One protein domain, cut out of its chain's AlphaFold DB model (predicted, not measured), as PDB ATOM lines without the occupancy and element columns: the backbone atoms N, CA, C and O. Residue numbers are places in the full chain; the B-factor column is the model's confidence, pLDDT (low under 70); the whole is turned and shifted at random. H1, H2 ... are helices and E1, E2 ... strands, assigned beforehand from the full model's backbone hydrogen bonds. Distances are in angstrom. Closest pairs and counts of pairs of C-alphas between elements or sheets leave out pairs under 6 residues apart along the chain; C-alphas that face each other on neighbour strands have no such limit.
ATOM      1  N   PRO A  31      30.693  14.722  20.155       86.81
ATOM      2  CA  PRO A  31      31.809  13.778  20.053       86.81
ATOM      3  C   PRO A  31      31.401  12.305  20.226       86.81
ATOM      4  O   PRO A  31      32.195  11.422  19.903       86.81
ATOM      5  N   ALA A  32      30.210  12.018  20.762       89.19
ATOM      6  CA  ALA A  32      29.810  10.651  21.073       89.19
ATOM      7  C   ALA A  32      29.521   9.842  19.803       89.19
ATOM      8  O   ALA A  32      29.020  10.364  18.803       89.19
ATOM      9  N   LYS A  33      29.786   8.534  19.859       88.62
ATOM     10  CA  LYS A  33      29.471   7.613  18.759       88.62
ATOM     11  C   LYS A  33      27.975   7.619  18.437       88.62
ATOM     12  O   LYS A  33      27.616   7.627  17.264       88.62
ATOM     13  N   ASP A  34      27.137   7.696  19.465       87.25
ATOM     14  CA  ASP A  34      25.676   7.721  19.331       87.25
ATOM     15  C   ASP A  34      25.165   9.010  18.674       87.25
ATOM     16  O   ASP A  34      24.086   9.016  18.098       87.25
ATOM     17  N   ASP A  35      25.963  10.079  18.674       86.81
ATOM     18  CA  ASP A  35      25.657  11.306  17.938       86.81
ATOM     19  C   ASP A  35      26.202  11.274  16.497       86.81
ATOM     20  O   ASP A  35      25.546  11.707  15.549       86.81
ATOM     21  N   GLN A  36      27.428  10.771  16.314       90.69
ATOM     22  CA  GLN A  36      28.123  10.774  15.021       90.69
ATOM     23  C   GLN A  36      27.586   9.717  14.052       90.69
ATOM     24  O   GLN A  36      27.500   9.968  12.850       90.69
ATOM     25  N   MET A  37      27.227   8.530  14.550       93.12
ATOM     26  CA  MET A  37      26.783   7.418  13.706       93.12
ATOM     27  C   MET A  37      25.457   7.714  12.988       93.12
ATOM     28  O   MET A  37      25.407   7.502  11.773       93.12
ATOM     29  N   PRO A  38      24.405   8.239  13.650       93.81
ATOM     30  CA  PRO A  38      23.183   8.656  12.961       93.81
ATOM     31  C   PRO A  38      23.412   9.748  11.912       93.81
ATOM     32  O   PRO A  38      22.873   9.668  10.807       93.81
ATOM     33  N   ALA A  39      24.260  10.735  12.222       93.25
ATOM     34  CA  ALA A  39      24.620  11.800  11.289       93.25
ATOM     35  C   ALA A  39      25.333  11.246  10.046       93.25
ATOM     36  O   ALA A  39      25.008  11.617   8.919       93.25
ATOM     37  N   LEU A  40      26.280  10.321  10.243       93.94
ATOM     38  CA  LEU A  40      26.991   9.640   9.163       93.94
ATOM     39  C   LEU A  40      26.041   8.795   8.306       93.94
ATOM     40  O   LEU A  40      26.120   8.883   7.086       93.94
ATOM     41  N   LYS A  41      25.134   8.018   8.915       94.56
ATOM     42  CA  LYS A  41      24.124   7.228   8.184       94.56
ATOM     43  C   LYS A  41      23.201   8.120   7.355       94.56
ATOM     44  O   LYS A  41      22.978   7.838   6.182       94.56
ATOM     45  N   SER A  42      22.736   9.227   7.936       94.94
ATOM     46  CA  SER A  42      21.903  10.214   7.238       94.94
ATOM     47  C   SER A  42      22.655  10.834   6.060       94.94
ATOM     48  O   SER A  42      22.134  10.915   4.950       94.94
ATOM     49  N   HIS A  43      23.901  11.262   6.280       94.00
ATOM     50  CA  HIS A  43      24.718  11.849   5.223       94.00
ATOM     51  C   HIS A  43      25.059  10.834   4.132       94.00
ATOM     52  O   HIS A  43      25.053  11.194   2.960       94.00
ATOM     53  N   TYR A  44      25.320   9.577   4.497       94.25
ATOM     54  CA  TYR A  44      25.505   8.510   3.525       94.25
ATOM     55  C   TYR A  44      24.247   8.381   2.669       94.25
ATOM     56  O   TYR A  44      24.360   8.529   1.468       94.25
ATOM     57  N   LYS A  45      23.056   8.236   3.267       95.19
ATOM     58  CA  LYS A  45      21.801   8.025   2.532       95.19
ATOM     59  C   LYS A  45      21.420   9.193   1.609       95.19
ATOM     60  O   LYS A  45      21.130   8.954   0.444       95.19
ATOM     61  N   TRP A  46      21.468  10.439   2.087       95.69
ATOM     62  CA  TRP A  46      20.909  11.600   1.364       95.69
ATOM     63  C   TRP A  46      21.927  12.686   0.989       95.69
ATOM     64  O   TRP A  46      21.566  13.707   0.411       95.69
ATOM     65  N   GLY A  47      23.210  12.538   1.326       91.31
ATOM     66  CA  GLY A  47      24.213  13.593   1.123       91.31
ATOM     67  C   GLY A  47      24.511  13.917  -0.346       91.31
ATOM     68  O   GLY A  47      24.976  15.023  -0.647       91.31
ATOM     69  N   ALA A  48      24.239  12.973  -1.249       91.31
ATOM     70  CA  ALA A  48      24.396  13.139  -2.693       91.31
ATOM     71  C   ALA A  48      23.207  13.862  -3.352       91.31
ATOM     72  O   ALA A  48      23.380  14.519  -4.379       91.31
ATOM     73  N   GLU A  49      22.017  13.784  -2.757       93.44
ATOM     74  CA  GLU A  49      20.800  14.390  -3.289       93.44
ATOM     75  C   GLU A  49      20.767  15.894  -3.001       93.44
ATOM     76  O   GLU A  49      20.931  16.348  -1.865       93.44
ATOM     77  N   LEU A  50      20.589  16.698  -4.050       93.12
ATOM     78  CA  LEU A  50      20.822  18.140  -3.962       93.12
ATOM     79  C   LEU A  50      19.676  18.885  -3.274       93.12
ATOM     80  O   LEU A  50      19.938  19.727  -2.412       93.12
ATOM     81  N   THR A  51      18.440  18.621  -3.696       92.94
ATOM     82  CA  THR A  51      17.292  19.500  -3.421       92.94
ATOM     83  C   THR A  51      15.983  18.774  -3.171       92.94
ATOM     84  O   THR A  51      15.187  19.309  -2.418       92.94
ATOM     85  N   ILE A  52      15.758  17.596  -3.747       93.94
ATOM     86  CA  ILE A  52      14.530  16.802  -3.596       93.94
ATOM     87  C   ILE A  52      14.896  15.346  -3.271       93.94
ATOM     88  O   ILE A  52      15.979  14.916  -3.682       93.94
ATOM     89  N   PRO A  53      14.039  14.613  -2.537       94.38
ATOM     90  CA  PRO A  53      14.271  13.202  -2.233       94.38
ATOM     91  C   PRO A  53      14.032  12.307  -3.453       94.38
ATOM     92  O   PRO A  53      13.228  12.652  -4.320       94.38
ATOM     93  N   SER A  54      14.656  11.130  -3.492       93.38
ATOM     94  CA  SER A  54      14.199  10.027  -4.344       93.38
ATOM     95  C   SER A  54      13.131   9.179  -3.654       93.38
ATOM     96  O   SER A  54      13.096   9.084  -2.424       93.38
ATOM     97  N   HIS A  55      12.281   8.530  -4.452       90.44
ATOM     98  CA  HIS A  55      11.291   7.568  -3.943       90.44
ATOM     99  C   HIS A  55      11.942   6.322  -3.350       90.44
ATOM    100  O   HIS A  55      11.658   5.914  -2.223       90.44
ATOM    101  N   GLU A  56      12.860   5.732  -4.109       90.56
ATOM    102  CA  GLU A  56      13.513   4.480  -3.754       90.56
ATOM    103  C   GLU A  56      14.993   4.693  -3.465       90.56
ATOM    104  O   GLU A  56      15.653   5.573  -4.032       90.56
ATOM    105  N   ALA A  57      15.522   3.844  -2.586       90.38
ATOM    106  CA  ALA A  57      16.954   3.745  -2.404       90.38
ATOM    107  C   ALA A  57      17.572   3.012  -3.604       90.38
ATOM    108  O   ALA A  57      17.078   1.969  -4.029       90.38
ATOM    109  N   ASN A  58      18.683   3.516  -4.130       89.69
ATOM    110  CA  ASN A  58      19.425   2.815  -5.170       89.69
ATOM    111  C   ASN A  58      20.114   1.545  -4.628       89.69
ATOM    112  O   ASN A  58      20.142   1.294  -3.422       89.69
ATOM    113  N   ALA A  59      20.743   0.761  -5.512       87.62
ATOM    114  CA  ALA A  59      21.408  -0.498  -5.149       87.62
ATOM    115  C   ALA A  59      22.491  -0.366  -4.055       87.62
ATOM    116  O   ALA A  59      22.852  -1.351  -3.417       87.62
ATOM    117  N   SER A  60      23.023   0.839  -3.831       86.69
ATOM    118  CA  SER A  60      24.019   1.133  -2.793       86.69
ATOM    119  C   SER A  60      23.414   1.708  -1.502       86.69
ATOM    120  O   SER A  60      24.159   2.043  -0.579       86.69
ATOM    121  N   GLY A  61      22.083   1.815  -1.428       87.56
ATOM    122  CA  GLY A  61      21.334   2.325  -0.280       87.56
ATOM    123  C   GLY A  61      21.195   3.850  -0.219       87.56
ATOM    124  O   GLY A  61      20.841   4.368   0.839       87.56
ATOM    125  N   PHE A  62      21.493   4.575  -1.305       90.81
ATOM    126  CA  PHE A  62      21.335   6.034  -1.383       90.81
ATOM    127  C   PHE A  62      19.914   6.422  -1.785       90.81
ATOM    128  O   PHE A  62      19.381   5.838  -2.724       90.81
ATOM    129  N   GLY A  63      19.356   7.448  -1.149       92.81
ATOM    130  CA  GLY A  63      18.011   7.951  -1.424       92.81
ATOM    131  C   GLY A  63      16.903   7.141  -0.748       92.81
ATOM    132  O   GLY A  63      17.165   6.267   0.083       92.81
ATOM    133  N   GLY A  64      15.654   7.450  -1.078       93.75
ATOM    134  CA  GLY A  64      14.461   6.864  -0.479       93.75
ATOM    135  C   GLY A  64      14.131   7.425   0.904       93.75
ATOM    136  O   GLY A  64      14.873   8.221   1.488       93.75
ATOM    137  N   PHE A  65      13.017   6.968   1.465       95.19
ATOM    138  CA  PHE A  65      12.510   7.454   2.750       95.19
ATOM    139  C   PHE A  65      13.028   6.626   3.932       95.19
ATOM    140  O   PHE A  65      13.287   5.425   3.820       95.19
ATOM    141  N   GLY A 119     -16.292  31.528  -5.514       79.44
ATOM    142  CA  GLY A 119     -16.958  30.357  -6.090       79.44
ATOM    143  C   GLY A 119     -16.158  29.688  -7.208       79.44
ATOM    144  O   GLY A 119     -16.187  28.468  -7.319       79.44
ATOM    145  N   THR A 120     -15.389  30.467  -7.973       87.88
ATOM    146  CA  THR A 120     -14.552  29.977  -9.074       87.88
ATOM    147  C   THR A 120     -13.238  30.754  -9.104       87.88
ATOM    148  O   THR A 120     -13.219  31.975  -8.938       87.88
ATOM    149  N   CYS A 121     -12.130  30.052  -9.331       88.25
ATOM    150  CA  CYS A 121     -10.800  30.628  -9.499       88.25
ATOM    151  C   CYS A 121     -10.323  30.430 -10.941       88.25
ATOM    152  O   CYS A 121     -10.361  29.316 -11.462       88.25
ATOM    153  N   LYS A 122      -9.840  31.500 -11.584       91.06
ATOM    154  CA  LYS A 122      -9.231  31.418 -12.917       91.06
ATOM    155  C   LYS A 122      -7.732  31.184 -12.797       91.06
ATOM    156  O   LYS A 122      -7.004  32.009 -12.240       91.06
ATOM    157  N   LEU A 123      -7.278  30.062 -13.340       91.88
ATOM    158  CA  LEU A 123      -5.922  29.548 -13.216       91.88
ATOM    159  C   LEU A 123      -5.242  29.470 -14.586       91.88
ATOM    160  O   LEU A 123      -5.722  28.806 -15.497       91.88
ATOM    161  N   LEU A 124      -4.087  30.112 -14.721       92.44
ATOM    162  CA  LEU A 124      -3.213  30.008 -15.883       92.44
ATOM    163  C   LEU A 124      -2.055  29.050 -15.566       92.44
ATOM    164  O   LEU A 124      -1.159  29.389 -14.788       92.44
ATOM    165  N   MET A 125      -2.061  27.865 -16.178       91.06
ATOM    166  CA  MET A 125      -1.091  26.791 -15.918       91.06
ATOM    167  C   MET A 125      -0.659  26.092 -17.214       91.06
ATOM    168  O   MET A 125      -1.318  26.212 -18.245       91.06
ATOM    169  N   GLY A 126       0.479  25.398 -17.181       86.88
ATOM    170  CA  GLY A 126       1.014  24.622 -18.301       86.88
ATOM    171  C   GLY A 126       2.448  25.014 -18.673       86.88
ATOM    172  O   GLY A 126       3.078  25.824 -17.982       86.88
ATOM    173  N   PRO A 127       2.986  24.458 -19.773       84.81
ATOM    174  CA  PRO A 127       4.357  24.705 -20.199       84.81
ATOM    175  C   PRO A 127       4.646  26.193 -20.423       84.81
ATOM    176  O   PRO A 127       3.794  26.957 -20.886       84.81
ATOM    177  N   TYR A 128       5.884  26.614 -20.157       80.94
ATOM    178  CA  TYR A 128       6.305  27.999 -20.376       80.94
ATOM    179  C   TYR A 128       6.012  28.449 -21.820       80.94
ATOM    180  O   TYR A 128       6.344  27.748 -22.777       80.94
ATOM    181  N   LYS A 129       5.384  29.625 -21.971       81.94
ATOM    182  CA  LYS A 129       4.844  30.194 -23.232       81.94
ATOM    183  C   LYS A 129       3.646  29.460 -23.864       81.94
ATOM    184  O   LYS A 129       3.162  29.920 -24.892       81.94
ATOM    185  N   ARG A 130       3.148  28.366 -23.280       84.19
ATOM    186  CA  ARG A 130       1.984  27.596 -23.766       84.19
ATOM    187  C   ARG A 130       0.989  27.291 -22.642       84.19
ATOM    188  O   ARG A 130       0.465  26.187 -22.557       84.19
ATOM    189  N   GLN A 131       0.766  28.261 -21.760       87.31
ATOM    190  CA  GLN A 131      -0.163  28.105 -20.644       87.31
ATOM    191  C   GLN A 131      -1.614  28.188 -21.133       87.31
ATOM    192  O   GLN A 131      -1.928  28.977 -22.026       87.31
ATOM    193  N   SER A 132      -2.492  27.387 -20.540       87.44
ATOM    194  CA  SER A 132      -3.938  27.418 -20.755       87.44
ATOM    195  C   SER A 132      -4.646  28.055 -19.571       87.44
ATOM    196  O   SER A 132      -4.272  27.819 -18.421       87.44
ATOM    197  N   LEU A 133      -5.671  28.853 -19.868       90.00
ATOM    198  CA  LEU A 133      -6.604  29.352 -18.869       90.00
ATOM    199  C   LEU A 133      -7.599  28.242 -18.523       90.00
ATOM    200  O   LEU A 133      -8.202  27.657 -19.421       90.00
ATOM    201  N   LEU A 134      -7.742  27.970 -17.234       90.81
ATOM    202  CA  LEU A 134      -8.643  26.985 -16.656       90.81
ATOM    203  C   LEU A 134      -9.494  27.670 -15.590       90.81
ATOM    204  O   LEU A 134      -9.039  28.609 -14.936       90.81
ATOM    205  N   GLU A 135     -10.718  27.198 -15.411       91.44
ATOM    206  CA  GLU A 135     -11.611  27.656 -14.348       91.44
ATOM    207  C   GLU A 135     -11.794  26.504 -13.361       91.44
ATOM    208  O   GLU A 135     -12.055  25.372 -13.765       91.44
ATOM    209  N   LEU A 136     -11.565  26.780 -12.076       90.94
ATOM    210  CA  LEU A 136     -11.615  25.792 -11.006       90.94
ATOM    211  C   LEU A 136     -12.644  26.225  -9.968       90.94
ATOM    212  O   LEU A 136     -12.449  27.223  -9.269       90.94
ATOM    213  N   ASP A 137     -13.731  25.475  -9.855       91.88
ATOM    214  CA  ASP A 137     -14.813  25.766  -8.918       91.88
ATOM    215  C   ASP A 137     -14.442  25.403  -7.477       91.88
ATOM    216  O   ASP A 137     -13.545  24.596  -7.214       91.88
ATOM    217  N   LEU A 138     -15.131  26.012  -6.519       90.50
ATOM    218  CA  LEU A 138     -14.929  25.774  -5.098       90.50
ATOM    219  C   LEU A 138     -15.090  24.285  -4.752       90.50
ATOM    220  O   LEU A 138     -16.070  23.642  -5.123       90.50
ATOM    221  N   HIS A 139     -14.125  23.756  -4.002       90.62
ATOM    222  CA  HIS A 139     -13.991  22.348  -3.624       90.62
ATOM    223  C   HIS A 139     -13.882  21.364  -4.796       90.62
ATOM    224  O   HIS A 139     -14.121  20.169  -4.624       90.62
ATOM    225  N   THR A 140     -13.480  21.838  -5.974       91.25
ATOM    226  CA  THR A 140     -13.098  20.958  -7.081       91.25
ATOM    227  C   THR A 140     -11.582  20.791  -7.152       91.25
ATOM    228  O   THR A 140     -10.814  21.550  -6.544       91.25
ATOM    229  N   SER A 141     -11.158  19.745  -7.860       92.44
ATOM    230  CA  SER A 141      -9.759  19.393  -8.060       92.44
ATOM    231  C   SER A 141      -9.432  19.316  -9.549       92.44
ATOM    232  O   SER A 141     -10.274  18.939 -10.359       92.44
ATOM    233  N   LEU A 451      16.092  25.454  12.344       95.94
ATOM    234  CA  LEU A 451      16.040  26.284  11.149       95.94
ATOM    235  C   LEU A 451      15.076  27.455  11.339       95.94
ATOM    236  O   LEU A 451      13.981  27.318  11.886       95.94
ATOM    237  N   THR A 452      15.494  28.618  10.859       95.31
ATOM    238  CA  THR A 452      14.690  29.840  10.816       95.31
ATOM    239  C   THR A 452      15.210  30.745   9.702       95.31
ATOM    240  O   THR A 452      16.242  30.460   9.094       95.31
ATOM    241  N   VAL A 453      14.511  31.838   9.420       92.12
ATOM    242  CA  VAL A 453      14.888  32.792   8.374       92.12
ATOM    243  C   VAL A 453      15.119  34.158   9.006       92.12
ATOM    244  O   VAL A 453      14.398  34.560   9.921       92.12
ATOM    245  N   ASP A 454      16.179  34.835   8.576       87.81
ATOM    246  CA  ASP A 454      16.493  36.188   9.025       87.81
ATOM    247  C   ASP A 454      15.841  37.272   8.147       87.81
ATOM    248  O   ASP A 454      15.171  36.999   7.151       87.81
ATOM    249  N   ASP A 455      16.048  38.527   8.532       82.56
ATOM    250  CA  ASP A 455      15.582  39.714   7.814       82.56
ATOM    251  C   ASP A 455      16.263  39.916   6.447       82.56
ATOM    252  O   ASP A 455      15.766  40.680   5.626       82.56
ATOM    253  N   ASN A 456      17.351  39.194   6.161       84.50
ATOM    254  CA  ASN A 456      18.047  39.205   4.869       84.50
ATOM    255  C   ASN A 456      17.592  38.068   3.940       84.50
ATOM    256  O   ASN A 456      18.301  37.728   2.982       84.50
ATOM    257  N   PHE A 457      16.448  37.448   4.244       88.94
ATOM    258  CA  PHE A 457      15.881  36.307   3.521       88.94
ATOM    259  C   PHE A 457      16.826  35.098   3.489       88.94
ATOM    260  O   PHE A 457      16.818  34.301   2.552       88.94
ATOM    261  N   THR A 458      17.683  34.958   4.500       90.81
ATOM    262  CA  THR A 458      18.656  33.871   4.601       90.81
ATOM    263  C   THR A 458      18.134  32.801   5.548       90.81
ATOM    264  O   THR A 458      17.824  33.077   6.707       90.81
ATOM    265  N   LEU A 459      18.075  31.553   5.074       93.94
ATOM    266  CA  LEU A 459      17.872  30.390   5.933       93.94
ATOM    267  C   LEU A 459      19.092  30.253   6.837       93.94
ATOM    268  O   LEU A 459      20.204  30.052   6.348       93.94
ATOM    269  N   ILE A 460      18.892  30.341   8.142       92.88
ATOM    270  CA  ILE A 460      19.935  30.176   9.147       92.88
ATOM    271  C   ILE A 460      19.614  28.986  10.049       92.88
ATOM    272  O   ILE A 460      18.457  28.681  10.335       92.88
ATOM    273  N   ALA A 461      20.668  28.322  10.505       93.31
ATOM    274  CA  ALA A 461      20.610  27.178  11.392       93.31
ATOM    275  C   ALA A 461      21.274  27.494  12.736       93.31
ATOM    276  O   ALA A 461      22.360  28.083  12.775       93.31
ATOM    277  N   PHE A 462      20.649  27.044  13.821       93.19
ATOM    278  CA  PHE A 462      21.198  27.035  15.173       93.19
ATOM    279  C   PHE A 462      21.416  25.582  15.611       93.19
ATOM    280  O   PHE A 462      20.451  24.900  15.961       93.19
ATOM    281  N   PRO A 463      22.659  25.076  15.584       91.94
ATOM    282  CA  PRO A 463      22.960  23.750  16.108       91.94
ATOM    283  C   PRO A 463      22.728  23.704  17.618       91.94
ATOM    284  O   PRO A 463      23.166  24.620  18.319       91.94
ATOM    285  N   ILE A 464      22.116  22.633  18.135       90.25
ATOM    286  CA  ILE A 464      21.815  22.502  19.579       90.25
ATOM    287  C   ILE A 464      23.072  22.721  20.427       90.25
ATOM    288  O   ILE A 464      23.073  23.482  21.391       90.25
ATOM    289  N   ARG A 465      24.188  22.106  20.030       86.75
ATOM    290  CA  ARG A 465      25.449  22.152  20.789       86.75
ATOM    291  C   ARG A 465      26.202  23.472  20.657       86.75
ATOM    292  O   ARG A 465      27.166  23.710  21.382       86.75
ATOM    293  N   ARG A 466      25.769  24.348  19.748       85.88
ATOM    294  CA  ARG A 466      26.372  25.662  19.514       85.88
ATOM    295  C   ARG A 466      25.315  26.744  19.310       85.88
ATOM    296  O   ARG A 466      25.446  27.607  18.446       85.88
ATOM    297  N   PHE A 467      24.294  26.727  20.160       88.50
ATOM    298  CA  PHE A 467      23.084  27.534  20.001       88.50
ATOM    299  C   PHE A 467      23.310  29.060  19.981       88.50
ATOM    300  O   PHE A 467      22.492  29.824  19.482       88.50
ATOM    301  N   PHE A 468      24.453  29.535  20.481       82.44
ATOM    302  CA  PHE A 468      24.832  30.952  20.444       82.44
ATOM    303  C   PHE A 468      25.349  31.430  19.077       82.44
ATOM    304  O   PHE A 468      25.532  32.634  18.899       82.44
ATOM    305  N   ARG A 469      25.623  30.526  18.125       83.00
ATOM    306  CA  ARG A 469      26.143  30.865  16.795       83.00
ATOM    307  C   ARG A 469      25.199  30.373  15.702       83.00
ATOM    308  O   ARG A 469      24.924  29.183  15.610       83.00
ATOM    309  N   GLN A 470      24.788  31.293  14.832       87.56
ATOM    310  CA  GLN A 470      24.017  30.977  13.631       87.56
ATOM    311  C   GLN A 470      24.926  30.613  12.450       87.56
ATOM    312  O   GLN A 470      26.038  31.137  12.320       87.56
ATOM    313  N   ILE A 471      24.436  29.737  11.576       88.81
ATOM    314  CA  ILE A 471      25.109  29.322  10.341       88.81
ATOM    315  C   ILE A 471      24.127  29.480   9.185       88.81
ATOM    316  O   ILE A 471      23.068  28.867   9.183       88.81
ATOM    317  N   SER A 472      24.470  30.300   8.198       90.94
ATOM    318  CA  SER A 472      23.643  30.502   7.007       90.94
ATOM    319  C   SER A 472      23.682  29.271   6.110       90.94
ATOM    320  O   SER A 472      24.764  28.743   5.877       90.94
ATOM    321  N   PHE A 473      22.536  28.822   5.605       91.94
ATOM    322  CA  PHE A 473      22.376  27.632   4.765       91.94
ATOM    323  C   PHE A 473      22.096  27.977   3.308       91.94
ATOM    324  O   PHE A 473      22.821  27.501   2.437       91.94
ATOM    325  N   THR A 474      21.127  28.851   3.049       92.44
ATOM    326  CA  THR A 474      20.792  29.354   1.711       92.44
ATOM    327  C   THR A 474      20.149  30.733   1.815       92.44
ATOM    328  O   THR A 474      19.837  31.178   2.917       92.44
ATOM    329  N   ARG A 475      19.958  31.408   0.683       91.31
ATOM    330  CA  ARG A 475      19.281  32.703   0.593       91.31
ATOM    331  C   ARG A 475      18.122  32.623  -0.395       91.31
ATOM    332  O   ARG A 475      18.236  31.970  -1.433       91.31
ATOM    333  N   TYR A 476      17.023  33.278  -0.052       91.50
ATOM    334  CA  TYR A 476      15.807  33.381  -0.849       91.50
ATOM    335  C   TYR A 476      15.660  34.787  -1.439       91.50
ATOM    336  O   TYR A 476      16.381  35.713  -1.067       91.50
ATOM    337  N   LYS A 477      14.733  34.929  -2.388       86.06
ATOM    338  CA  LYS A 477      14.455  36.199  -3.078       86.06
ATOM    339  C   LYS A 477      13.505  37.112  -2.310       86.06
ATOM    340  O   LYS A 477      13.533  38.322  -2.491       86.06
ATOM    341  N   SER A 478      12.652  36.528  -1.481       88.62
ATOM    342  CA  SER A 478      11.643  37.229  -0.702       88.62
ATOM    343  C   SER A 478      11.557  36.616   0.698       88.62
ATOM    344  O   SER A 478      12.175  35.583   0.981       88.62
ATOM    345  N   SER A 479      10.829  37.280   1.597       89.94
ATOM    346  CA  SER A 479      10.615  36.771   2.953       89.94
ATOM    347  C   SER A 479       9.916  35.412   2.921       89.94
ATOM    348  O   SER A 479       9.064  35.158   2.069       89.94
ATOM    349  N   VAL A 480      10.263  34.542   3.865       94.12
ATOM    350  CA  VAL A 480       9.694  33.198   3.966       94.12
ATOM    351  C   VAL A 480       8.511  33.229   4.922       94.12
ATOM    352  O   VAL A 480       8.669  33.536   6.103       94.12
ATOM    353  N   ALA A 481       7.329  32.902   4.406       94.75
ATOM    354  CA  ALA A 481       6.096  32.832   5.180       94.75
ATOM    355  C   ALA A 481       5.980  31.502   5.939       94.75
ATOM    356  O   ALA A 481       5.528  31.487   7.083       94.75
ATOM    357  N   CYS A 482       6.436  30.396   5.342       95.94
ATOM    358  CA  CYS A 482       6.398  29.068   5.955       95.94
ATOM    359  C   CYS A 482       7.608  28.200   5.566       95.94
ATOM    360  O   CYS A 482       8.193  28.355   4.493       95.94
ATOM    361  N   LEU A 483       7.985  27.266   6.446       97.00
ATOM    362  CA  LEU A 483       8.970  26.215   6.169       97.00
ATOM    363  C   LEU A 483       8.336  24.854   6.454       97.00
ATOM    364  O   LEU A 483       7.875  24.619   7.569       97.00
ATOM    365  N   ALA A 484       8.374  23.959   5.471       96.88
ATOM    366  CA  ALA A 484       8.011  22.559   5.637       96.88
ATOM    367  C   ALA A 484       9.270  21.707   5.816       96.88
ATOM    368  O   ALA A 484      10.259  21.878   5.097       96.88
ATOM    369  N   TYR A 485       9.202  20.758   6.741       95.12
ATOM    370  CA  TYR A 485      10.207  19.722   6.964       95.12
ATOM    371  C   TYR A 485       9.527  18.357   6.974       95.12
ATOM    372  O   TYR A 485       8.308  18.276   7.123       95.12
ATOM    373  N   SER A 486      10.317  17.304   6.808       95.44
ATOM    374  CA  SER A 486       9.829  15.931   6.806       95.44
ATOM    375  C   SER A 486      10.471  15.127   7.936       95.44
ATOM    376  O   SER A 486      11.669  15.284   8.191       95.44
ATOM    377  N   PRO A 487       9.713  14.246   8.611       93.75
ATOM    378  CA  PRO A 487      10.272  13.294   9.566       93.75
ATOM    379  C   PRO A 487      10.955  12.094   8.887       93.75
ATOM    380  O   PRO A 487      11.630  11.325   9.571       93.75
ATOM    381  N   VAL A 488      10.798  11.926   7.564       95.31
ATOM    382  CA  VAL A 488      11.279  10.748   6.817       95.31
ATOM    383  C   VAL A 488      12.384  11.047   5.791       95.31
ATOM    384  O   VAL A 488      12.849  10.136   5.105       95.31
ATOM    385  N   HIS A 489      12.813  12.308   5.662       95.94
ATOM    386  CA  HIS A 489      13.955  12.716   4.832       95.94
ATOM    387  C   HIS A 489      14.468  14.128   5.208       95.94
ATOM    388  O   HIS A 489      13.713  14.929   5.760       95.94
ATOM    389  N   PRO A 490      15.717  14.508   4.866       96.25
ATOM    390  CA  PRO A 490      16.334  15.770   5.301       96.25
ATOM    391  C   PRO A 490      16.033  16.994   4.418       96.25
ATOM    392  O   PRO A 490      16.694  18.020   4.549       96.25
ATOM    393  N   PHE A 491      15.104  16.902   3.472       96.81
ATOM    394  CA  PHE A 491      14.747  18.033   2.612       96.81
ATOM    395  C   PHE A 491      13.783  18.990   3.303       96.81
ATOM    396  O   PHE A 491      12.884  18.578   4.039       96.81
ATOM    397  N   VAL A 492      13.953  20.278   3.013       97.00
ATOM    398  CA  VAL A 492      13.033  21.334   3.443       97.00
ATOM    399  C   VAL A 492      12.474  22.062   2.236       97.00
ATOM    400  O   VAL A 492      13.139  22.187   1.206       97.00
ATOM    401  N   MET A 493      11.256  22.567   2.378       97.19
ATOM    402  CA  MET A 493      10.628  23.450   1.401       97.19
ATOM    403  C   MET A 493      10.355  24.795   2.073       97.19
ATOM    404  O   MET A 493       9.808  24.833   3.174       97.19
ATOM    405  N   ALA A 494      10.718  25.893   1.418       97.44
ATOM    406  CA  ALA A 494      10.428  27.257   1.849       97.44
ATOM    407  C   ALA A 494       9.361  27.891   0.959       97.44
ATOM    408  O   ALA A 494       9.523  27.935  -0.259       97.44
ATOM    409  N   GLY A 495       8.279  28.356   1.582       97.38
ATOM    410  CA  GLY A 495       7.178  29.050   0.929       97.38
ATOM    411  C   GLY A 495       7.359  30.539   1.144       97.38
ATOM    412  O   GLY A 495       7.369  31.015   2.285       97.38
ATOM    413  N   CYS A 496       7.580  31.265   0.057       95.75
ATOM    414  CA  CYS A 496       7.934  32.671   0.112       95.75
ATOM    415  C   CYS A 496       6.713  33.569  -0.128       95.75
ATOM    416  O   CYS A 496       5.746  33.199  -0.799       95.75
ATOM    417  N   VAL A 497       6.776  34.787   0.412       94.00
ATOM    418  CA  VAL A 497       5.752  35.830   0.233       94.00
ATOM    419  C   VAL A 497       5.638  36.248  -1.238       94.00
ATOM    420  O   VAL A 497       4.553  36.588  -1.696       94.00
ATOM    421  N   GLY A 498       6.727  36.133  -2.007       92.94
ATOM    422  CA  GLY A 498       6.728  36.347  -3.456       92.94
ATOM    423  C   GLY A 498       6.089  35.234  -4.291       92.94
ATOM    424  O   GLY A 498       6.135  35.302  -5.514       92.94
ATOM    425  N   GLY A 499       5.493  34.218  -3.659       95.44
ATOM    426  CA  GLY A 499       4.804  33.127  -4.350       95.44
ATOM    427  C   GLY A 499       5.708  31.960  -4.742       95.44
ATOM    428  O   GLY A 499       5.248  31.027  -5.397       95.44
ATOM    429  N   GLU A 500       6.988  31.976  -4.363       96.06
ATOM    430  CA  GLU A 500       7.929  30.909  -4.704       96.06
ATOM    431  C   GLU A 500       7.955  29.791  -3.652       96.06
ATOM    432  O   GLU A 500       8.159  30.050  -2.465       96.06
ATOM    433  N   ALA A 501       7.841  28.537  -4.100       97.44
ATOM    434  CA  ALA A 501       8.124  27.353  -3.290       97.44
ATOM    435  C   ALA A 501       9.509  26.797  -3.662       97.44
ATOM    436  O   ALA A 501       9.744  26.422  -4.813       97.44
ATOM    437  N   ILE A 502      10.455  26.787  -2.721       97.12
ATOM    438  CA  ILE A 502      11.873  26.484  -2.985       97.12
ATOM    439  C   ILE A 502      12.367  25.362  -2.075       97.12
ATOM    440  O   ILE A 502      12.287  25.473  -0.854       97.12
ATOM    441  N   SER A 503      12.954  24.321  -2.666       96.50
ATOM    442  CA  SER A 503      13.503  23.170  -1.950       96.50
ATOM    443  C   SER A 503      15.027  23.198  -1.831       96.50
ATOM    444  O   SER A 503      15.727  23.715  -2.712       96.50
ATOM    445  N   ASN A 504      15.539  22.638  -0.732       94.94
ATOM    446  CA  ASN A 504      16.960  22.521  -0.402       94.94
ATOM    447  C   ASN A 504      17.199  21.292   0.504       94.94
ATOM    448  O   ASN A 504      16.294  20.859   1.219       94.94
ATOM    449  N   ASN A 505      18.434  20.780   0.522       95.56
ATOM    450  CA  ASN A 505      18.948  19.811   1.493       95.56
ATOM    451  C   ASN A 505      19.915  20.448   2.536       95.56
ATOM    452  O   ASN A 505      21.140  20.466   2.336       95.56
ATOM    453  N   PRO A 506      19.397  20.917   3.691       94.06
ATOM    454  CA  PRO A 506      20.173  21.427   4.825       94.06
ATOM    455  C   PRO A 506      21.278  20.498   5.346       94.06
ATOM    456  O   PRO A 506      22.323  20.975   5.805       94.06
ATOM    457  N   LEU A 507      21.077  19.176   5.278       94.50
ATOM    458  CA  LEU A 507      22.001  18.186   5.844       94.50
ATOM    459  C   LEU A 507      23.388  18.264   5.204       94.50
ATOM    460  O   LEU A 507      24.396  18.134   5.902       94.50
ATOM    461  N   ARG A 508      23.460  18.530   3.894       92.56
ATOM    462  CA  ARG A 508      24.733  18.626   3.163       92.56
ATOM    463  C   ARG A 508      25.639  19.682   3.768       92.56
ATOM    464  O   ARG A 508      26.823  19.434   3.987       92.56
ATOM    465  N   ARG A 509      25.061  20.839   4.093       90.12
ATOM    466  CA  ARG A 509      25.815  21.945   4.669       90.12
ATOM    467  C   ARG A 509      26.092  21.771   6.157       90.12
ATOM    468  O   ARG A 509      27.160  22.160   6.627       90.12
ATOM    469  N   ALA A 510      25.147  21.189   6.895       90.69
ATOM    470  CA  ALA A 510      25.350  20.848   8.298       90.69
ATOM    471  C   ALA A 510      26.551  19.905   8.469       90.69
ATOM    472  O   ALA A 510      27.409  20.135   9.322       90.69
ATOM    473  N   TYR A 511      26.651  18.899   7.594       89.94
ATOM    474  CA  TYR A 511      27.736  17.926   7.596       89.94
ATOM    475  C   TYR A 511      29.056  18.496   7.048       89.94
ATOM    476  O   TYR A 511      30.122  18.204   7.595       89.94
ATOM    477  N   GLU A 512      29.003  19.339   6.006       86.31
ATOM    478  CA  GLU A 512      30.178  19.951   5.373       86.31
ATOM    479  C   GLU A 512      29.960  21.433   5.015       86.31
ATOM    480  O   GLU A 512      29.078  21.788   4.251       86.31
ATOM    481  N   ASN A 513      30.802  22.341   5.509       79.94
ATOM    482  CA  ASN A 513      30.595  23.788   5.354       79.94
ATOM    483  C   ASN A 513      30.985  24.313   3.960       79.94
ATOM    484  O   ASN A 513      30.514  25.364   3.540       79.94
ATOM    485  N   LYS A 514      31.870  23.605   3.245       82.31
ATOM    486  CA  LYS A 514      32.411  24.018   1.935       82.31
ATOM    487  C   LYS A 514      31.745  23.285   0.768       82.31
ATOM    488  O   LYS A 514      32.424  22.893  -0.175       82.31
ATOM    489  N   VAL A 515      30.436  23.069   0.854       87.75
ATOM    490  CA  VAL A 515      29.651  22.480  -0.238       87.75
ATOM    491  C   VAL A 515      28.904  23.567  -1.006       87.75
ATOM    492  O   VAL A 515      28.456  24.538  -0.387       87.75
ATOM    493  N   PRO A 516      28.758  23.423  -2.335       90.06
ATOM    494  CA  PRO A 516      27.903  24.309  -3.113       90.06
ATOM    495  C   PRO A 516      26.461  24.203  -2.612       90.06
ATOM    496  O   PRO A 516      25.978  23.116  -2.279       90.06
ATOM    497  N   ILE A 517      25.780  25.342  -2.543       92.12
ATOM    498  CA  ILE A 517      24.411  25.446  -2.039       92.12
ATOM    499  C   ILE A 517      23.486  25.367  -3.237       92.12
ATOM    500  O   ILE A 517      23.616  26.168  -4.155       92.12
ATOM    501  N   TRP A 518      22.540  24.439  -3.216       94.31
ATOM    502  CA  TRP A 518      21.614  24.231  -4.319       94.31
ATOM    503  C   TRP A 518      20.190  24.518  -3.867       94.31
ATOM    504  O   TRP A 518      19.777  24.062  -2.802       94.31
ATOM    505  N   ASN A 519      19.455  25.266  -4.684       95.00
ATOM    506  CA  ASN A 519      18.025  25.486  -4.528       95.00
ATOM    507  C   ASN A 519      17.305  25.031  -5.799       95.00
ATOM    508  O   ASN A 519      17.753  25.308  -6.915       95.00
ATOM    509  N   GLN A 520      16.150  24.398  -5.633       95.44
ATOM    510  CA  GLN A 520      15.256  24.063  -6.735       95.44
ATOM    511  C   GLN A 520      13.889  24.669  -6.459       95.44
ATOM    512  O   GLN A 520      13.261  24.365  -5.451       95.44
ATOM    513  N   THR A 521      13.438  25.548  -7.346       96.31
ATOM    514  CA  THR A 521      12.081  26.089  -7.274       96.31
ATOM    515  C   THR A 521      11.108  25.030  -7.776       96.31
ATOM    516  O   THR A 521      11.242  24.560  -8.904       96.31
ATOM    517  N   TRP A 522      10.153  24.647  -6.938       95.50
ATOM    518  CA  TRP A 522       9.083  23.722  -7.291       95.50
ATOM    519  C   TRP A 522       8.089  24.409  -8.237       95.50
ATOM    520  O   TRP A 522       7.928  23.988  -9.381       95.50
ATOM    521  N   PHE A 523       7.526  25.536  -7.805       95.94
ATOM    522  CA  PHE A 523       6.705  26.417  -8.631       95.94
ATOM    523  C   PHE A 523       6.819  27.867  -8.150       95.94
ATOM    524  O   PHE A 523       7.306  28.136  -7.046       95.94
ATOM    525  N   THR A 524       6.358  28.802  -8.980       96.38
ATOM    526  CA  THR A 524       6.076  30.175  -8.549       96.38
ATOM    527  C   THR A 524       4.643  30.539  -8.884       96.38
ATOM    528  O   THR A 524       4.171  30.277  -9.991       96.38
ATOM    529  N   HIS A 525       3.962  31.141  -7.923       96.19
ATOM    530  CA  HIS A 525       2.621  31.671  -8.073       96.19
ATOM    531  C   HIS A 525       2.671  33.186  -8.270       96.19
ATOM    532  O   HIS A 525       3.475  33.865  -7.643       96.19
ATOM    533  N   GLU A 526       1.809  33.706  -9.136       94.25
ATOM    534  CA  GLU A 526       1.586  35.136  -9.335       94.25
ATOM    535  C   GLU A 526       0.078  35.388  -9.346       94.25
ATOM    536  O   GLU A 526      -0.653  34.721 -10.079       94.25
ATOM    537  N   TRP A 527      -0.391  36.365  -8.573       93.12
ATOM    538  CA  TRP A 527      -1.789  36.793  -8.594       93.12
ATOM    539  C   TRP A 527      -1.917  38.201  -9.176       93.12
ATOM    540  O   TRP A 527      -1.089  39.077  -8.904       93.12
ATOM    541  N   ARG A 528      -2.962  38.428  -9.977       89.75
ATOM    542  CA  ARG A 528      -3.326  39.751 -10.494       89.75
ATOM    543  C   ARG A 528      -4.837  39.942 -10.504       89.75
ATOM    544  O   ARG A 528      -5.590  39.037 -10.856       89.75
ATOM    545  N   GLN A 529      -5.251  41.169 -10.217       84.75
ATOM    546  CA  GLN A 529      -6.601  41.645 -10.482       84.75
ATOM    547  C   GLN A 529      -6.644  42.280 -11.873       84.75
ATOM    548  O   GLN A 529      -5.875  43.196 -12.162       84.75
ATOM    549  N   CYS A 530      -7.527  41.798 -12.742       67.38
ATOM    550  CA  CYS A 530      -7.812  42.431 -14.021       67.38
ATOM    551  C   CYS A 530      -8.971  43.415 -13.830       67.38
ATOM    552  O   CYS A 530     -10.084  43.014 -13.481       67.38
ATOM    553  N   LYS A 531      -8.701  44.704 -14.046       61.09
ATOM    554  CA  LYS A 531      -9.743  45.698 -14.309       61.09
ATOM    555  C   LYS A 531      -9.928  45.741 -15.822       61.09
ATOM    556  O   LYS A 531      -8.964  46.002 -16.536       61.09
ATOM    557  N   ILE A 532     -11.125  45.427 -16.306       48.59
ATOM    558  CA  ILE A 532     -11.477  45.693 -17.700       48.59
ATOM    559  C   ILE A 532     -11.795  47.184 -17.746       48.59
ATOM    560  O   ILE A 532     -12.885  47.595 -17.364       48.59
ATOM    561  N   PRO A 569     -14.201  43.057 -10.850       59.72
ATOM    562  CA  PRO A 569     -12.801  42.860 -11.179       59.72
ATOM    563  C   PRO A 569     -12.477  41.364 -11.179       59.72
ATOM    564  O   PRO A 569     -12.740  40.657 -10.205       59.72
ATOM    565  N   GLN A 570     -11.907  40.878 -12.278       71.00
ATOM    566  CA  GLN A 570     -11.666  39.453 -12.473       71.00
ATOM    567  C   GLN A 570     -10.280  39.078 -11.946       71.00
ATOM    568  O   GLN A 570      -9.265  39.616 -12.389       71.00
ATOM    569  N   GLU A 571     -10.220  38.138 -11.008       86.06
ATOM    570  CA  GLU A 571      -8.960  37.662 -10.435       86.06
ATOM    571  C   GLU A 571      -8.363  36.538 -11.281       86.06
ATOM    572  O   GLU A 571      -9.064  35.604 -11.672       86.06
ATOM    573  N   ILE A 572      -7.063  36.621 -11.568       90.81
ATOM    574  CA  ILE A 572      -6.336  35.599 -12.323       90.81
ATOM    575  C   ILE A 572      -5.108  35.178 -11.526       90.81
ATOM    576  O   ILE A 572      -4.295  36.004 -11.102       90.81
ATOM    577  N   SER A 573      -4.969  33.868 -11.362       93.06
ATOM    578  CA  SER A 573      -3.839  33.229 -10.698       93.06
ATOM    579  C   SER A 573      -2.992  32.511 -11.736       93.06
ATOM    580  O   SER A 573      -3.516  31.791 -12.581       93.06
ATOM    581  N   ARG A 574      -1.675  32.689 -11.701       94.06
ATOM    582  CA  ARG A 574      -0.743  32.078 -12.649       94.06
ATOM    583  C   ARG A 574       0.262  31.212 -11.912       94.06
ATOM    584  O   ARG A 574       0.855  31.649 -10.932       94.06
ATOM    585  N   ILE A 575       0.493  30.012 -12.432       94.50
ATOM    586  CA  ILE A 575       1.489  29.073 -11.916       94.50
ATOM    587  C   ILE A 575       2.575  28.869 -12.973       94.50
ATOM    588  O   ILE A 575       2.299  28.489 -14.114       94.50
ATOM    589  N   LEU A 576       3.821  29.148 -12.595       93.06
ATOM    590  CA  LEU A 576       5.012  28.894 -13.402       93.06
ATOM    591  C   LEU A 576       5.790  27.720 -12.816       93.06
ATOM    592  O   LEU A 576       5.907  27.569 -11.600       93.06
ATOM    593  N   GLU A 577       6.357  26.908 -13.701       90.12
ATOM    594  CA  GLU A 577       7.009  25.642 -13.366       90.12
ATOM    595  C   GLU A 577       8.190  25.367 -14.308       90.12
ATOM    596  O   GLU A 577       8.480  26.137 -15.226       90.12
ATOM    597  N   GLY A 578       8.862  24.229 -14.111       86.38
ATOM    598  CA  GLY A 578       9.960  23.787 -14.977       86.38
ATOM    599  C   GLY A 578      11.300  24.442 -14.645       86.38
ATOM    600  O   GLY A 578      12.189  24.525 -15.495       86.38
ATOM    601  N   PHE A 579      11.463  24.916 -13.409       90.94
ATOM    602  CA  PHE A 579      12.714  25.504 -12.956       90.94
ATOM    603  C   PHE A 579      13.799  24.439 -12.796       90.94
ATOM    604  O   PHE A 579      13.590  23.368 -12.229       90.94
ATOM    605  N   LYS A 580      15.000  24.766 -13.273       91.38
ATOM    606  CA  LYS A 580      16.197  23.958 -13.035       91.38
ATOM    607  C   LYS A 580      16.761  24.248 -11.649       91.38
ATOM    608  O   LYS A 580      16.607  25.354 -11.131       91.38
ATOM    609  N   CYS A 581      17.464  23.266 -11.097       92.62
ATOM    610  CA  CYS A 581      18.265  23.445  -9.894       92.62
ATOM    611  C   CYS A 581      19.335  24.529 -10.131       92.62
ATOM    612  O   CYS A 581      19.970  24.561 -11.189       92.62
ATOM    613  N   LYS A 582      19.495  25.445  -9.172       93.00
ATOM    614  CA  LYS A 582      20.415  26.586  -9.245       93.00
ATOM    615  C   LYS A 582      21.356  26.579  -8.056       93.00
ATOM    616  O   LYS A 582      20.926  26.375  -6.921       93.00
ATOM    617  N   GLU A 583      22.623  26.860  -8.323       92.38
ATOM    618  CA  GLU A 583      23.592  27.115  -7.269       92.38
ATOM    619  C   GLU A 583      23.393  28.533  -6.716       92.38
ATOM    620  O   GLU A 583      23.267  29.495  -7.475       92.38
ATOM    621  N   ILE A 584      23.355  28.665  -5.393       89.62
ATOM    622  CA  ILE A 584      23.143  29.927  -4.686       89.62
ATOM    623  C   ILE A 584      24.428  30.339  -3.980       89.62
ATOM    624  O   ILE A 584      25.038  29.563  -3.245       89.62
ATOM    625  N   LYS A 585      24.817  31.603  -4.141       85.50
ATOM    626  CA  LYS A 585      25.921  32.205  -3.388       85.50
ATOM    627  C   LYS A 585      25.347  33.012  -2.227       85.50
ATOM    628  O   LYS A 585      24.529  33.898  -2.435       85.50
ATOM    629  N   LEU A 586      25.798  32.743  -0.997       79.50
ATOM    630  CA  LEU A 586      25.361  33.528   0.171       79.50
ATOM    631  C   LEU A 586      25.808  34.993   0.101       79.50
ATOM    632  O   LEU A 586      25.079  35.889   0.513       79.50
ATOM    633  N   PHE A 587      27.021  35.212  -0.402       66.94
ATOM    634  CA  PHE A 587      27.637  36.524  -0.557       66.94
ATOM    635  C   PHE A 587      27.777  36.791  -2.050       66.94
ATOM    636  O   PHE A 587      28.845  36.589  -2.622       66.94
ATOM    637  N   ASN A 588      26.674  37.156  -2.696       53.28
ATOM    638  CA  ASN A 588      26.728  37.643  -4.063       53.28
ATOM    639  C   ASN A 588      26.637  39.166  -4.013       53.28
ATOM    640  O   ASN A 588      25.624  39.713  -3.578       53.28
ATOM    641  N   THR A 589      27.711  39.847  -4.405       49.81
ATOM    642  CA  THR A 589      27.708  41.299  -4.593       49.81
ATOM    643  C   THR A 589      26.636  41.681  -5.611       49.81
ATOM    644  O   THR A 589      25.880  42.597  -5.344       49.81
ATOM    645  N   GLU A 590      26.466  40.911  -6.690       50.28
ATOM    646  CA  GLU A 590      25.496  41.187  -7.765       50.28
ATOM    647  C   GLU A 590      24.020  41.118  -7.319       50.28
ATOM    648  O   GLU A 590      23.273  42.057  -7.577       50.28
ATOM    649  N   ASP A 591      23.604  40.104  -6.547       49.50
ATOM    650  CA  ASP A 591      22.236  40.047  -5.979       49.50
ATOM    651  C   ASP A 591      22.044  40.997  -4.782       49.50
ATOM    652  O   ASP A 591      20.923  41.314  -4.392       49.50
ATOM    653  N   ALA A 592      23.128  41.477  -4.163       46.41
ATOM    654  CA  ALA A 592      23.040  42.572  -3.198       46.41
ATOM    655  C   ALA A 592      22.733  43.925  -3.878       46.41
ATOM    656  O   ALA A 592      22.359  44.871  -3.182       46.41
ATOM    657  N   PHE A 593      22.859  44.009  -5.212       43.12
ATOM    658  CA  PHE A 593      22.550  45.199  -6.009       43.12
ATOM    659  C   PHE A 593      21.174  45.165  -6.692       43.12
ATOM    660  O   PHE A 593      20.697  46.224  -7.078       43.12
ATOM    661  N   THR A 594      20.479  44.024  -6.791       49.25
ATOM    662  CA  THR A 594      19.127  43.983  -7.404       49.25
ATOM    663  C   THR A 594      18.076  44.746  -6.599       49.25
ATOM    664  O   THR A 594      17.068  45.180  -7.143       49.25
ATOM    665  N   HIS A 595      18.337  44.948  -5.309       51.97
ATOM    666  CA  HIS A 595      17.524  45.750  -4.402       51.97
ATOM    667  C   HIS A 595      18.159  47.112  -4.109       51.97
ATOM    668  O   HIS A 595      17.864  47.694  -3.072       51.97
ATOM    669  N   ARG A 596      19.068  47.610  -4.959       52.62
ATOM    670  CA  ARG A 596      19.673  48.934  -4.793       52.62
ATOM    671  C   ARG A 596      19.511  49.793  -6.034       52.62
ATOM    672  O   ARG A 596      20.193  49.579  -7.026       52.62
ATOM    673  N   GLU A 597      18.694  50.829  -5.917       52.16
ATOM    674  CA  GLU A 597      18.664  51.951  -6.854       52.16
ATOM    675  C   GLU A 597      19.264  53.166  -6.130       52.16
ATOM    676  O   GLU A 597      18.934  53.440  -4.977       52.16
ATOM    677  N   ASN A 598      20.244  53.841  -6.736       55.91
ATOM    678  CA  ASN A 598      20.909  55.022  -6.155       55.91
ATOM    679  C   ASN A 598      21.480  54.841  -4.725       55.91
ATOM    680  O   ASN A 598      21.565  55.788  -3.950       55.91
ATOM    681  N   GLY A 599      21.881  53.619  -4.353       56.28
ATOM    682  CA  GLY A 599      22.429  53.312  -3.025       56.28
ATOM    683  C   GLY A 599      21.385  53.087  -1.920       56.28
ATOM    684  O   GLY A 599      21.768  52.696  -0.816       56.28
ATOM    685  N   ALA A 600      20.089  53.251  -2.211       53.44
ATOM    686  CA  ALA A 600      18.991  52.930  -1.299       53.44
ATOM    687  C   ALA A 600      18.586  51.455  -1.431       53.44
ATOM    688  O   ALA A 600      18.515  50.935  -2.536       53.44
ATOM    689  N   VAL A 601      18.341  50.766  -0.312       60.84
ATOM    690  CA  VAL A 601      17.893  49.362  -0.310       60.84
ATOM    691  C   VAL A 601      16.364  49.308  -0.405       60.84
ATOM    692  O   VAL A 601      15.690  49.785   0.503       60.84
ATOM    693  N   TYR A 602      15.820  48.701  -1.461       65.88
ATOM    694  CA  TYR A 602      14.380  48.530  -1.686       65.88
ATOM    695  C   TYR A 602      13.937  47.105  -1.358       65.88
ATOM    696  O   TYR A 602      14.508  46.138  -1.858       65.88
ATOM    697  N   SER A 603      12.874  46.959  -0.570       68.19
ATOM    698  CA  SER A 603      12.180  45.677  -0.415       68.19
ATOM    699  C   SER A 603      10.954  45.659  -1.319       68.19
ATOM    700  O   SER A 603      10.133  46.571  -1.262       68.19
ATOM    701  N   THR A 604      10.808  44.615  -2.132       81.19
ATOM    702  CA  THR A 604       9.603  44.415  -2.940       81.19
ATOM    703  C   THR A 604       8.428  44.095  -2.022       81.19
ATOM    704  O   THR A 604       8.511  43.181  -1.198       81.19
ATOM    705  N   VAL A 605       7.339  44.846  -2.164       85.06
ATOM    706  CA  VAL A 605       6.052  44.517  -1.546       85.06
ATOM    707  C   VAL A 605       5.286  43.651  -2.536       85.06
ATOM    708  O   VAL A 605       5.094  44.040  -3.686       85.06
ATOM    709  N   TYR A 606       4.896  42.461  -2.096       88.69
ATOM    710  CA  TYR A 606       4.126  41.522  -2.902       88.69
ATOM    711  C   TYR A 606       2.655  41.596  -2.525       88.69
ATOM    712  O   TYR A 606       2.311  41.941  -1.392       88.69
ATOM    713  N   ASP A 607       1.796  41.231  -3.471       90.94
ATOM    714  CA  ASP A 607       0.380  41.071  -3.181       90.94
ATOM    715  C   ASP A 607       0.171  39.937  -2.170       90.94
ATOM    716  O   ASP A 607       0.741  38.848  -2.312       90.94
ATOM    717  N   LEU A 608      -0.676  40.176  -1.169       89.69
ATOM    718  CA  LEU A 608      -0.978  39.196  -0.135       89.69
ATOM    719  C   LEU A 608      -1.476  37.879  -0.742       89.69
ATOM    720  O   LEU A 608      -1.030  36.822  -0.301       89.69
ATOM    721  N   LYS A 609      -2.309  37.930  -1.792       91.88
ATOM    722  CA  LYS A 609      -2.875  36.746  -2.462       91.88
ATOM    723  C   LYS A 609      -1.835  35.908  -3.206       91.88
ATOM    724  O   LYS A 609      -2.081  34.738  -3.486       91.88
ATOM    725  N   THR A 610      -0.656  36.467  -3.486       94.69
ATOM    726  CA  THR A 610       0.441  35.737  -4.137       94.69
ATOM    727  C   THR A 610       1.169  34.790  -3.175       94.69
ATOM    728  O   THR A 610       1.735  33.790  -3.611       94.69
ATOM    729  N   THR A 611       1.117  35.063  -1.869       95.62
ATOM    730  CA  THR A 611       1.923  34.386  -0.841       95.62
ATOM    731  C   THR A 611       1.660  32.878  -0.764       95.62
ATOM    732  O   THR A 611       0.509  32.451  -0.662       95.62
ATOM    733  N   VAL A 612       2.731  32.076  -0.695       97.25
ATOM    734  CA  VAL A 612       2.656  30.673  -0.245       97.25
ATOM    735  C   VAL A 612       2.614  30.665   1.283       97.25
ATOM    736  O   VAL A 612       3.636  30.840   1.947       97.25
ATOM    737  N   SER A 613       1.420  30.530   1.849       95.50
ATOM    738  CA  SER A 613       1.146  30.774   3.269       95.50
ATOM    739  C   SER A 613       1.444  29.580   4.172       95.50
ATOM    740  O   SER A 613       1.839  29.772   5.322       95.50
ATOM    741  N   SER A 614       1.268  28.353   3.680       96.88
ATOM    742  CA  SER A 614       1.464  27.135   4.470       96.88
ATOM    743  C   SER A 614       1.929  25.977   3.597       96.88
ATOM    744  O   SER A 614       1.530  25.876   2.440       96.88
ATOM    745  N   MET A 615       2.767  25.094   4.136       97.81
ATOM    746  CA  MET A 615       3.240  23.900   3.439       97.81
ATOM    747  C   MET A 615       3.503  22.769   4.428       97.81
ATOM    748  O   MET A 615       3.941  23.025   5.550       97.81
ATOM    749  N   ALA A 616       3.319  21.527   3.986       98.12
ATOM    750  CA  ALA A 616       3.632  20.339   4.773       98.12
ATOM    751  C   ALA A 616       4.029  19.168   3.866       98.12
ATOM    752  O   ALA A 616       3.358  18.894   2.868       98.12
ATOM    753  N   TRP A 617       5.098  18.469   4.247       98.06
ATOM    754  CA  TRP A 617       5.433  17.154   3.701       98.06
ATOM    755  C   TRP A 617       4.528  16.093   4.317       98.06
ATOM    756  O   TRP A 617       4.137  16.223   5.480       98.06
ATOM    757  N   ASN A 618       4.210  15.044   3.563       97.75
ATOM    758  CA  ASN A 618       3.507  13.898   4.114       97.75
ATOM    759  C   ASN A 618       4.459  13.127   5.054       97.75
ATOM    760  O   ASN A 618       5.528  12.690   4.625       97.75
ATOM    761  N   PRO A 619       4.117  12.979   6.347       95.94
ATOM    762  CA  PRO A 619       4.987  12.339   7.328       95.94
ATOM    763  C   PRO A 619       4.999  10.805   7.225       95.94
ATOM    764  O   PRO A 619       5.802  10.167   7.906       95.94
ATOM    765  N   ASN A 620       4.118  10.197   6.423       95.44
ATOM    766  CA  ASN A 620       4.010   8.744   6.306       95.44
ATOM    767  C   ASN A 620       5.084   8.187   5.357       95.44
ATOM    768  O   ASN A 620       5.232   8.636   4.223       95.44
ATOM    769  N   ILE A 621       5.833   7.182   5.822       93.62
ATOM    770  CA  ILE A 621       7.067   6.711   5.169       93.62
ATOM    771  C   ILE A 621       6.879   6.231   3.725       93.62
ATOM    772  O   ILE A 621       7.751   6.467   2.899       93.62
ATOM    773  N   HIS A 622       5.757   5.586   3.401       93.12
ATOM    774  CA  HIS A 622       5.488   5.020   2.073       93.12
ATOM    775  C   HIS A 622       5.079   6.064   1.027       93.12
ATOM    776  O   HIS A 622       5.013   5.740  -0.151       93.12
ATOM    777  N   VAL A 623       4.810   7.301   1.448       95.38
ATOM    778  CA  VAL A 623       4.383   8.427   0.597       95.38
ATOM    779  C   VAL A 623       5.144   9.707   0.958       95.38
ATOM    780  O   VAL A 623       4.665  10.821   0.747       95.38
ATOM    781  N   GLY A 624       6.352   9.564   1.516       95.50
ATOM    782  CA  GLY A 624       7.150  10.675   2.044       95.50
ATOM    783  C   GLY A 624       7.526  11.740   1.009       95.50
ATOM    784  O   GLY A 624       7.902  12.845   1.384       95.50
ATOM    785  N   GLY A 625       7.401  11.429  -0.284       95.81
ATOM    786  CA  GLY A 625       7.651  12.342  -1.402       95.81
ATOM    787  C   GLY A 625       6.540  13.358  -1.664       95.81
ATOM    788  O   GLY A 625       6.730  14.281  -2.458       95.81
ATOM    789  N   TRP A 626       5.386  13.213  -1.008       97.44
ATOM    790  CA  TRP A 626       4.241  14.088  -1.231       97.44
ATOM    791  C   TRP A 626       4.368  15.365  -0.414       97.44
ATOM    792  O   TRP A 626       4.670  15.344   0.782       97.44
ATOM    793  N   ILE A 627       4.055  16.491  -1.041       98.00
ATOM    794  CA  ILE A 627       4.028  17.794  -0.392       98.00
ATOM    795  C   ILE A 627       2.768  18.558  -0.791       98.00
ATOM    796  O   ILE A 627       2.322  18.516  -1.936       98.00
ATOM    797  N   ALA A 628       2.197  19.271   0.176       98.38
ATOM    798  CA  ALA A 628       1.102  20.205  -0.039       98.38
ATOM    799  C   ALA A 628       1.584  21.645   0.178       98.38
ATOM    800  O   ALA A 628       2.341  21.911   1.116       98.38
ATOM    801  N   ALA A 629       1.120  22.573  -0.660       98.38
ATOM    802  CA  ALA A 629       1.343  24.008  -0.537       98.38
ATOM    803  C   ALA A 629       0.030  24.781  -0.670       98.38
ATOM    804  O   ALA A 629      -0.668  24.678  -1.674       98.38
ATOM    805  N   GLY A 630      -0.278  25.570   0.353       97.62
ATOM    806  CA  GLY A 630      -1.420  26.461   0.431       97.62
ATOM    807  C   GLY A 630      -1.028  27.870   0.026       97.62
ATOM    808  O   GLY A 630       0.003  28.393   0.458       97.62
ATOM    809  N   ILE A 631      -1.861  28.471  -0.807       96.12
ATOM    810  CA  ILE A 631      -1.665  29.799  -1.370       96.12
ATOM    811  C   ILE A 631      -2.729  30.733  -0.793       96.12
ATOM    812  O   ILE A 631      -3.868  30.351  -0.513       96.12
ATOM    813  N   ALA A 632      -2.357  31.993  -0.595       93.44
ATOM    814  CA  ALA A 632      -3.213  32.983   0.039       93.44
ATOM    815  C   ALA A 632      -4.435  33.424  -0.795       93.44
ATOM    816  O   ALA A 632      -5.310  34.099  -0.264       93.44
ATOM    817  N   ASN A 633      -4.527  33.038  -2.069       91.50
ATOM    818  CA  ASN A 633      -5.729  33.199  -2.895       91.50
ATOM    819  C   ASN A 633      -6.740  32.040  -2.749       91.50
ATOM    820  O   ASN A 633      -7.801  32.098  -3.357       91.50
ATOM    821  N   GLY A 634      -6.407  30.994  -1.987       92.62
ATOM    822  CA  GLY A 634      -7.262  29.827  -1.763       92.62
ATOM    823  C   GLY A 634      -6.964  28.596  -2.599       92.62
ATOM    824  O   GLY A 634      -7.668  27.597  -2.472       92.62
ATOM    825  N   LEU A 635      -5.898  28.613  -3.397       95.56
ATOM    826  CA  LEU A 635      -5.418  27.411  -4.067       95.56
ATOM    827  C   LEU A 635      -4.578  26.542  -3.121       95.56
ATOM    828  O   LEU A 635      -3.749  27.048  -2.361       95.56
ATOM    829  N   VAL A 636      -4.744  25.222  -3.208       97.50
ATOM    830  CA  VAL A 636      -3.842  24.240  -2.593       97.50
ATOM    831  C   VAL A 636      -3.285  23.333  -3.676       97.50
ATOM    832  O   VAL A 636      -4.026  22.618  -4.342       97.50
ATOM    833  N   ARG A 637      -1.963  23.331  -3.824       97.19
ATOM    834  CA  ARG A 637      -1.246  22.412  -4.705       97.19
ATOM    835  C   ARG A 637      -0.748  21.226  -3.896       97.19
ATOM    836  O   ARG A 637      -0.031  21.421  -2.918       97.19
ATOM    837  N   VAL A 638      -1.060  20.016  -4.332       97.88
ATOM    838  CA  VAL A 638      -0.501  18.775  -3.792       97.88
ATOM    839  C   VAL A 638       0.247  18.063  -4.901       97.88
ATOM    840  O   VAL A 638      -0.315  17.860  -5.968       97.88
ATOM    841  N   GLU A 639       1.501  17.688  -4.681       95.88
ATOM    842  CA  GLU A 639       2.285  16.950  -5.672       95.88
ATOM    843  C   GLU A 639       3.232  15.977  -4.987       95.88
ATOM    844  O   GLU A 639       3.761  16.241  -3.906       95.88
ATOM    845  N   ASP A 640       3.457  14.856  -5.647       95.56
ATOM    846  CA  ASP A 640       4.566  13.968  -5.380       95.56
ATOM    847  C   ASP A 640       5.802  14.472  -6.135       95.56
ATOM    848  O   ASP A 640       5.900  14.361  -7.359       95.56
ATOM    849  N   VAL A 641       6.719  15.090  -5.391       94.19
ATOM    850  CA  VAL A 641       7.914  15.747  -5.944       94.19
ATOM    851  C   VAL A 641       9.163  14.872  -5.861       94.19
ATOM    852  O   VAL A 641      10.237  15.313  -6.281       94.19
ATOM    853  N   ALA A 642       9.047  13.666  -5.298       91.31
ATOM    854  CA  ALA A 642      10.169  12.747  -5.207       91.31
ATOM    855  C   ALA A 642      10.538  12.187  -6.590       91.31
ATOM    856  O   ALA A 642       9.672  11.876  -7.413       91.31
ATOM    857  N   SER A 643      11.844  12.099  -6.855       79.50
ATOM    858  CA  SER A 643      12.392  11.699  -8.158       79.50
ATOM    859  C   SER A 643      12.483  10.195  -8.351       79.50
ATOM    860  O   SER A 643      12.866   9.515  -7.367       79.50
TER     861      SER A 643
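What this domain is: This is residues 31 to 65, 119 to 141, 451 to 532 and 569 to 643 of the 643 residues of an uncharacterized protein of Aureobasidium pullulans EXF-150 (UniProt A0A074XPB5). Three small meanders, E3 E4 E5, E6 E7 E8 and E12 E13 E14, stand one behind another in a row with E6 E7 E8 in the middle, and the long strand E9, beside E8, runs out past this row into an arm with E10, E1 and E2. Toward the opposite end H2 packs on E5, H1 lies beyond it with residues 31 to 38 sticking out, and residues 585 to 611 make a wide loop at one side. The printed part has 215 residues with two named helices and fourteen named strands, in the order H1, E1 to E8, H2, E9 to E14; it is mostly strand, though under half of the residues are in named elements. E1, E2 and E6 to E11 form a mixed, branched, strongly twisted sheet, while E3 E4 E5 and E12 E13 E14 are antiparallel sheets in those orders. The whole is compact, with a radius of gyration of the C-alphas of 18.9 A and spans of 66 by 49 by 28 A.

How they stand to each other: H1, residues 33 to 46, touches H2, residues 506 to 511, with residues 39 to 43 alone; the closest C-alphas, of His 43 and Leu 507, are 6.9 A apart, and the helices run opposite ways at a steep tilt of 51 degrees. E1, residues 120 to 125, and E2, residues 132 to 137, are a hairpin, with N 121 and O 136 2.8 A apart. On the other side of E1 is E10, residues 570 to 576, parallel to it, with N 124 and O 573 at 2.8 A. E3, residues 451 to 453, E4, residues 458 to 463, and E5, residues 471 to 475, form a meander, each strand the antiparallel neighbour of the one before; N 452 and O 460 are 3.0 A apart, N 459 and O 474 2.8 A. H2 is on this sheet at a height over the sheet of 9.2 A, over E5 and only just not over E4, on which 2 of its C-alphas fall; its closest C-alphas to E5 are those of Pro 506 and Phe 473, 6.6 A apart. E6, residues 480 to 485, E7, residues 492 to 496, and E8, residues 500 to 504, form a second meander, with N 484 and O 493 at 2.8 A and N 494 and O 502 at 2.8 A. E9, residues 517 to 530, has E8 on one side, with N 503 and O 520 at 2.8 A, and on the other side E10, with N 526 and O 574 at 2.9 A, and E11, residues 582 to 584, with N 519 and O 582 at 2.9 A. This branched sheet and E3 E4 E5 form a sandwich, two sheets face to face, their strands at 49 degrees. E12, residues 612 to 617, E13, residues 626 to 631, and E14, residues 635 to 640, form the third meander, with N 616 and O 628 at 3.1 A and N 629 and O 637 at 2.8 A. The closest C-alphas of E6 and E12, of Ala 484 and Ala 616, are 5.0 A apart. Every O i to N i+4 pair is within hydrogen-bond range in H2, and 8 of 10 in H1.

Where its parts are: H1 begins at C-alpha 33 (29.471, 7.613, 18.759) and is 19.8 A long. E9, 38.3 A long, ends at C-alpha 530 (-7.812, 42.431, -14.021). E10 measures 19.8 A, and E13 and E14 16.8 A each; E14 ends at C-alpha 640 (4.566, 13.968, -5.380).

The domain as a whole: The two C-alphas farthest apart, of Lys 33 and Ile 532, are 66.8 A apart. Residues 66 to 118, 142 to 450 and 533 to 568 are not printed; the C-alpha gaps across these cuts are 38.4 A, 32.9 A and 7.2 A. Of the links that are printed whole, E11 to E12, with 27 residues, is long. The mean pLDDT of the printed part is 88.3; residues 530 to 532, 569 and 587 to 603 are under 70.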